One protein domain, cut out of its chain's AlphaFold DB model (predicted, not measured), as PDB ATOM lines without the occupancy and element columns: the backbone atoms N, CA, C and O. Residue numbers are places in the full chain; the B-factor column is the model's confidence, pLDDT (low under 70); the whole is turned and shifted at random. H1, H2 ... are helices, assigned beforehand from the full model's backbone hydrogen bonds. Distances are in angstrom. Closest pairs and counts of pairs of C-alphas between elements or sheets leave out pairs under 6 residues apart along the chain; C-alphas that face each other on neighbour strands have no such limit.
ATOM      1  N   GLU A1016      15.534  -5.368  -8.523       83.56
ATOM      2  CA  GLU A1016      14.751  -6.559  -8.228       83.56
ATOM      3  C   GLU A1016      14.351  -6.588  -6.743       83.56
ATOM      4  O   GLU A1016      13.175  -6.748  -6.403       83.56
ATOM      5  N   HIS A1017      15.304  -6.318  -5.844       82.56
ATOM      6  CA  HIS A1017      15.033  -6.141  -4.416       82.56
ATOM      7  C   HIS A1017      14.152  -4.905  -4.167       82.56
ATOM      8  O   HIS A1017      13.222  -4.945  -3.359       82.56
ATOM      9  N   VAL A1018      14.400  -3.810  -4.891       82.94
ATOM     10  CA  VAL A1018      13.613  -2.573  -4.800       82.94
ATOM     11  C   VAL A1018      12.173  -2.776  -5.289       82.94
ATOM     12  O   VAL A1018      11.245  -2.333  -4.610       82.94
ATOM     13  N   ALA A1019      11.954  -3.514  -6.378       82.25
ATOM     14  CA  ALA A1019      10.626  -3.892  -6.861       82.25
ATOM     15  C   ALA A1019       9.881  -4.765  -5.835       82.25
ATOM     16  O   ALA A1019       8.722  -4.491  -5.514       82.25
ATOM     17  N   ALA A1020      10.563  -5.738  -5.216       78.12
ATOM     18  CA  ALA A1020      10.001  -6.532  -4.122       78.12
ATOM     19  C   ALA A1020       9.605  -5.675  -2.895       78.12
ATOM     20  O   ALA A1020       8.682  -6.030  -2.157       78.12
ATOM     21  N   MET A1021      10.232  -4.510  -2.681       76.56
ATOM     22  CA  MET A1021       9.826  -3.553  -1.639       76.56
ATOM     23  C   MET A1021       8.561  -2.744  -1.998       76.56
ATOM     24  O   MET A1021       7.918  -2.217  -1.083       76.56
ATOM     25  N   PHE A1022       8.148  -2.642  -3.272       72.19
ATOM     26  CA  PHE A1022       7.015  -1.791  -3.700       72.19
ATOM     27  C   PHE A1022       5.682  -2.195  -3.069       72.19
ATOM     28  O   PHE A1022       4.899  -1.329  -2.674       72.19
ATOM     29  N   GLN A1023       5.438  -3.502  -2.946       59.81
ATOM     30  CA  GLN A1023       4.235  -4.064  -2.320       59.81
ATOM     31  C   GLN A1023       4.118  -3.691  -0.829       59.81
ATOM     32  O   GLN A1023       3.040  -3.756  -0.249       59.81
ATOM     33  N   ARG A1024       5.243  -3.333  -0.198       64.00
ATOM     34  CA  ARG A1024       5.428  -3.351   1.260       64.00
ATOM     35  C   ARG A1024       5.751  -1.978   1.851       64.00
ATOM     36  O   ARG A1024       5.608  -1.787   3.055       64.00
ATOM     37  N   LYS A1025       6.192  -1.013   1.032       78.69
ATOM     38  CA  LYS A1025       6.600   0.335   1.472       78.69
ATOM     39  C   LYS A1025       5.894   1.404   0.612       78.69
ATOM     40  O   LYS A1025       6.441   1.842  -0.398       78.69
ATOM     41  N   PRO A1026       4.677   1.863   0.980       80.00
ATOM     42  CA  PRO A1026       3.857   2.725   0.118       80.00
ATOM     43  C   PRO A1026       4.495   4.092  -0.175       80.00
ATOM     44  O   PRO A1026       4.347   4.611  -1.277       80.00
ATOM     45  N   HIS A1027       5.274   4.647   0.760       85.06
ATOM     46  CA  HIS A1027       6.041   5.878   0.528       85.06
ATOM     47  C   HIS A1027       7.161   5.697  -0.512       85.06
ATOM     48  O   HIS A1027       7.505   6.654  -1.200       85.06
ATOM     49  N   LEU A1028       7.690   4.477  -0.680       86.00
ATOM     50  CA  LEU A1028       8.646   4.150  -1.740       86.00
ATOM     51  C   LEU A1028       7.960   4.102  -3.107       86.00
ATOM     52  O   LEU A1028       8.426   4.743  -4.045       86.00
ATOM     53  N   ARG A1029       6.792   3.454  -3.191       87.12
ATOM     54  CA  ARG A1029       5.945   3.488  -4.394       87.12
ATOM     55  C   ARG A1029       5.533   4.923  -4.759       87.12
ATOM     56  O   ARG A1029       5.489   5.258  -5.936       87.12
ATOM     57  N   ALA A1030       5.272   5.781  -3.768       87.81
ATOM     58  CA  ALA A1030       4.967   7.197  -3.980       87.81
ATOM     59  C   ALA A1030       6.186   8.019  -4.446       87.81
ATOM     60  O   ALA A1030       6.032   8.870  -5.318       87.81
ATOM     61  N   PHE A1031       7.386   7.749  -3.919       90.19
ATOM     62  CA  PHE A1031       8.624   8.382  -4.389       90.19
ATOM     63  C   PHE A1031       8.918   8.018  -5.846       90.19
ATOM     64  O   PHE A1031       9.146   8.900  -6.662       90.19
ATOM     65  N   ILE A1032       8.807   6.736  -6.193       87.88
ATOM     66  CA  ILE A1032       9.106   6.225  -7.539       87.88
ATOM     67  C   ILE A1032       8.048   6.647  -8.571       87.88
ATOM     68  O   ILE A1032       8.374   6.876  -9.733       87.88
ATOM     69  N   LYS A1033       6.788   6.844  -8.154       88.31
ATOM     70  CA  LYS A1033       5.760   7.477  -8.999       88.31
ATOM     71  C   LYS A1033       6.036   8.958  -9.296       88.31
ATOM     72  O   LYS A1033       5.532   9.462 -10.297       88.31
ATOM     73  N   ASN A1034       6.821   9.662  -8.477       89.38
ATOM     74  CA  ASN A1034       7.268  11.018  -8.790       89.38
ATOM     75  C   ASN A1034       8.426  10.944  -9.799       89.38
ATOM     76  O   ASN A1034       9.594  10.942  -9.415       89.38
ATOM     77  N   ARG A1035       8.084  10.873 -11.094       88.25
ATOM     78  CA  ARG A1035       9.047  10.715 -12.201       88.25
ATOM     79  C   ARG A1035      10.193  11.733 -12.158       88.25
ATOM     80  O   ARG A1035      11.320  11.347 -12.431       88.25
ATOM     81  N   ALA A1036       9.936  12.984 -11.770       88.31
ATOM     82  CA  ALA A1036      10.980  14.005 -11.660       88.31
ATOM     83  C   ALA A1036      11.971  13.688 -10.525       88.31
ATOM     84  O   ALA A1036      13.168  13.565 -10.763       88.31
ATOM     85  N   ALA A1037      11.473  13.475  -9.302       87.31
ATOM     86  CA  ALA A1037      12.326  13.207  -8.141       87.31
ATOM     87  C   ALA A1037      13.027  11.836  -8.197       87.31
ATOM     88  O   ALA A1037      14.120  11.679  -7.653       87.31
ATOM     89  N   TYR A1038      12.409  10.842  -8.841       90.81
ATOM     90  CA  TYR A1038      13.021   9.534  -9.065       90.81
ATOM     91  C   TYR A1038      13.985   9.534 -10.260       90.81
ATOM     92  O   TYR A1038      15.006   8.860 -10.199       90.81
ATOM     93  N   GLY A1039      13.726  10.334 -11.301       90.25
ATOM     94  CA  GLY A1039      14.665  10.573 -12.400       90.25
ATOM     95  C   GLY A1039      15.937  11.280 -11.927       90.25
ATOM     96  O   GLY A1039      17.031  10.796 -12.196       90.25
ATOM     97  N   GLU A1040      15.801  12.348 -11.126       88.38
ATOM     98  CA  GLU A1040      16.930  13.008 -10.444       88.38
ATOM     99  C   GLU A1040      17.726  11.997  -9.600       88.38
ATOM    100  O   GLU A1040      18.955  11.952  -9.675       88.38
ATOM    101  N   PHE A1041      17.030  11.127  -8.852       89.75
ATOM    102  CA  PHE A1041      17.667  10.062  -8.079       89.75
ATOM    103  C   PHE A1041      18.394   9.033  -8.956       89.75
ATOM    104  O   PHE A1041      19.516   8.679  -8.623       89.75
ATOM    105  N   LEU A1042      17.816   8.551 -10.060       88.94
ATOM    106  CA  LEU A1042      18.471   7.554 -10.918       88.94
ATOM    107  C   LEU A1042      19.670   8.129 -11.681       88.94
ATOM    108  O   LEU A1042      20.691   7.459 -11.784       88.94
ATOM    109  N   ALA A1043      19.584   9.372 -12.158       87.12
ATOM    110  CA  ALA A1043      20.672  10.022 -12.891       87.12
ATOM    111  C   ALA A1043      21.901  10.334 -12.013       87.12
ATOM    112  O   ALA A1043      22.999  10.538 -12.527       87.12
ATOM    113  N   THR A1044      21.729  10.414 -10.688       85.12
ATOM    114  CA  THR A1044      22.768  10.937  -9.784       85.12
ATOM    115  C   THR A1044      23.072  10.054  -8.565       85.12
ATOM    116  O   THR A1044      24.071  10.276  -7.879       85.12
ATOM    117  N   PHE A1045      22.202   9.094  -8.252       86.88
ATOM    118  CA  PHE A1045      22.089   8.408  -6.956       86.88
ATOM    119  C   PHE A1045      22.053   9.359  -5.750       86.88
ATOM    120  O   PHE A1045      22.603   9.072  -4.683       86.88
ATOM    121  N   ARG A1046      21.378  10.509  -5.913       83.75
ATOM    122  CA  ARG A1046      21.214  11.546  -4.882       83.75
ATOM    123  C   ARG A1046      19.764  11.702  -4.458       83.75
ATOM    124  O   ARG A1046      18.853  11.582  -5.269       83.75
ATOM    125  N   CYS A1047      19.536  11.996  -3.179       84.00
ATOM    126  CA  CYS A1047      18.187  12.279  -2.690       84.00
ATOM    127  C   CYS A1047      17.863  13.778  -2.786       84.00
ATOM    128  O   CYS A1047      18.546  14.566  -2.121       84.00
ATOM    129  N   PRO A1048      16.806  14.183  -3.523       79.62
ATOM    130  CA  PRO A1048      16.482  15.593  -3.724       79.62
ATOM    131  C   PRO A1048      16.300  16.346  -2.398       79.62
ATOM    132  O   PRO A1048      15.557  15.934  -1.498       79.62
ATOM    133  N   SER A1049      17.018  17.461  -2.254       66.62
ATOM    134  CA  SER A1049      17.114  18.198  -0.981       66.62
ATOM    135  C   SER A1049      15.934  19.145  -0.724       66.62
ATOM    136  O   SER A1049      15.631  19.463   0.431       66.62
ATOM    137  N   ARG A1050      15.249  19.568  -1.796       72.31
ATOM    138  CA  ARG A1050      14.081  20.466  -1.816       72.31
ATOM    139  C   ARG A1050      12.862  19.727  -2.395       72.31
ATOM    140  O   ARG A1050      12.985  18.602  -2.863       72.31
ATOM    141  N   GLY A1051      11.668  20.316  -2.297       74.12
ATOM    142  CA  GLY A1051      10.417  19.776  -2.866       74.12
ATOM    143  C   GLY A1051       9.831  18.516  -2.199       74.12
ATOM    144  O   GLY A1051       8.624  18.304  -2.256       74.12
ATOM    145  N   LEU A1052      10.636  17.691  -1.523       82.50
ATOM    146  CA  LEU A1052      10.184  16.418  -0.956       82.50
ATOM    147  C   LEU A1052       9.672  16.506   0.492       82.50
ATOM    148  O   LEU A1052      10.298  17.084   1.390       82.50
ATOM    149  N   SER A1053       8.567  15.799   0.754       87.25
ATOM    150  CA  SER A1053       8.042  15.589   2.109       87.25
ATOM    151  C   SER A1053       9.035  14.825   3.003       87.25
ATOM    152  O   SER A1053      10.079  14.334   2.556       87.25
ATOM    153  N   LYS A1054       8.744  14.739   4.305       84.62
ATOM    154  CA  LYS A1054       9.560  13.960   5.253       84.62
ATOM    155  C   LYS A1054       9.627  12.482   4.846       84.62
ATOM    156  O   LYS A1054      10.708  11.895   4.858       84.62
ATOM    157  N   ASP A1055       8.496  11.919   4.433       84.50
ATOM    158  CA  ASP A1055       8.367  10.484   4.172       84.50
ATOM    159  C   ASP A1055       8.926  10.100   2.800       84.50
ATOM    160  O   ASP A1055       9.528   9.040   2.665       84.50
ATOM    161  N   LEU A1056       8.824  10.986   1.798       85.50
ATOM    162  CA  LEU A1056       9.481  10.785   0.501       85.50
ATOM    163  C   LEU A1056      11.012  10.857   0.625       85.50
ATOM    164  O   LEU A1056      11.714  10.057   0.010       85.50
ATOM    165  N   ARG A1057      11.548  11.733   1.489       84.88
ATOM    166  CA  ARG A1057      12.988  11.738   1.818       84.88
ATOM    167  C   ARG A1057      13.418  10.482   2.576       84.88
ATOM    168  O   ARG A1057      14.498   9.966   2.308       84.88
ATOM    169  N   ALA A1058      12.586   9.964   3.482       82.50
ATOM    170  CA  ALA A1058      12.846   8.687   4.151       82.50
ATOM    171  C   ALA A1058      12.798   7.498   3.169       82.50
ATOM    172  O   ALA A1058      13.632   6.599   3.254       82.50
ATOM    173  N   ALA A1059      11.875   7.522   2.206       86.31
ATOM    174  CA  ALA A1059      11.776   6.526   1.146       86.31
ATOM    175  C   ALA A1059      13.003   6.541   0.222       86.31
ATOM    176  O   ALA A1059      13.618   5.493   0.026       86.31
ATOM    177  N   CYS A1060      13.429   7.713  -0.257       87.56
ATOM    178  CA  CYS A1060      14.664   7.851  -1.030       87.56
ATOM    179  C   CYS A1060      15.896   7.375  -0.239       87.56
ATOM    180  O   CYS A1060      16.692   6.577  -0.732       87.56
ATOM    181  N   ALA A1061      16.005   7.749   1.041       83.31
ATOM    182  CA  ALA A1061      17.081   7.269   1.911       83.31
ATOM    183  C   ALA A1061      17.069   5.738   2.125       83.31
ATOM    184  O   ALA A1061      18.092   5.179   2.516       83.31
ATOM    185  N   SER A1062      15.952   5.051   1.851       82.50
ATOM    186  CA  SER A1062      15.887   3.582   1.841       82.50
ATOM    187  C   SER A1062      16.342   2.952   0.516       82.50
ATOM    188  O   SER A1062      16.826   1.824   0.537       82.50
ATOM    189  N   LEU A1063      16.278   3.670  -0.615       86.25
ATOM    190  CA  LEU A1063      16.874   3.223  -1.885       86.25
ATOM    191  C   LEU A1063      18.401   3.242  -1.824       86.25
ATOM    192  O   LEU A1063      19.036   2.287  -2.254       86.25
ATOM    193  N   LEU A1064      18.980   4.277  -1.208       83.69
ATOM    194  CA  LEU A1064      20.427   4.396  -0.987       83.69
ATOM    195  C   LEU A1064      21.040   3.167  -0.282       83.69
ATOM    196  O   LEU A1064      22.172   2.788  -0.563       83.69
ATOM    197  N   LEU A1065      20.285   2.493   0.595       80.31
ATOM    198  CA  LEU A1065      20.740   1.275   1.279       80.31
ATOM    199  C   LEU A1065      20.779   0.027   0.375       80.31
ATOM    200  O   LEU A1065      21.362  -0.978   0.784       80.31
ATOM    201  N   ASN A1066      20.185   0.092  -0.820       86.25
ATOM    202  CA  ASN A1066      20.086  -0.987  -1.809       86.25
ATOM    203  C   ASN A1066      20.997  -0.772  -3.035       86.25
ATOM    204  O   ASN A1066      20.845  -1.463  -4.042       86.25
TER     205      ASN A1066
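Overview. This is residues 1016 to 1066 of the 1211 residues of the protein "Sulfotransferase" of Micractinium conductrix (UniProt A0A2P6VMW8). A small rounded cluster of four short helices, in which H2 packs crosswise on residues 1055 to 1060 of H4, the longest helix, with H1 and H3 on either side of this crossed pair and apart from each other. The 51 printed residues hold the named helices H1, H2, H3 and H4 in that order and no named strand, and the class is all helix. The whole is compact, with a radius of gyration of the C-alphas of 9.9 A and spans of 27 by 20 by 18 A.

Arrangement. Start with H1, residues 1016 to 1022, and H2, residues 1026 to 1033: they only just touch, with 3 pairs of C-alphas within 8 A, only at the corner by their tight link, closest at the C-alphas of Phe 1022 and Arg 1029, 5.4 A apart. Next comes H3, residues 1035 to 1044, which only just touches H2, with 3 such pairs, only at the corner, about perpendicular at 82 degrees; the closest C-alphas are those of Ile 1032 and Tyr 1038, 5.3 A apart. H4, residues 1054 to 1066, touches H2 with residues 1055 to 1060 alone, about perpendicular at 82 degrees; look at the C-alphas of Leu 1028 and Ala 1059, the closest, 4.9 A apart. With residues 1063 to 1066 alone H4 only just touches H1, with 3 pairs of C-alphas within 8 A, at a shallow tilt of 20 degrees, opposite ways; the closest C-alphas, of Val 1018 and Leu 1063, are 7.3 A apart. H3 and H4 are close but not clearly touching, and the closest C-alphas, of Phe 1041 and Cys 1060, are 8.0 A apart. Every O i to N i+4 pair is within hydrogen-bond range in H1, H2 and H3, and 7 of 9 are in H4.

Along the chain. Find C-alpha 1016 at (14.751, -6.559, -8.228); from there H1 runs 10.2 A to Phe 1022. H2 runs 10.5 A from Pro 1026 to Lys 1033, and H3 13.9 A from Arg 1035 to Thr 1044. H4 runs 19.6 A from C-alpha 1054 at (9.560, 13.960, 5.253) to C-alpha 1066 at (20.086, -0.987, -1.809).

Size, cuts and confidence. The C-alphas of Glu 1016 and Arg 1050, the two farthest apart, are 27.8 A apart. The printed part has no cut, and the link from H3 to H4, 9 residues, is short. In this model the mean pLDDT of the printed part is 83.2; look for values under 70 at residues 1023 to 1024 and residue 1049.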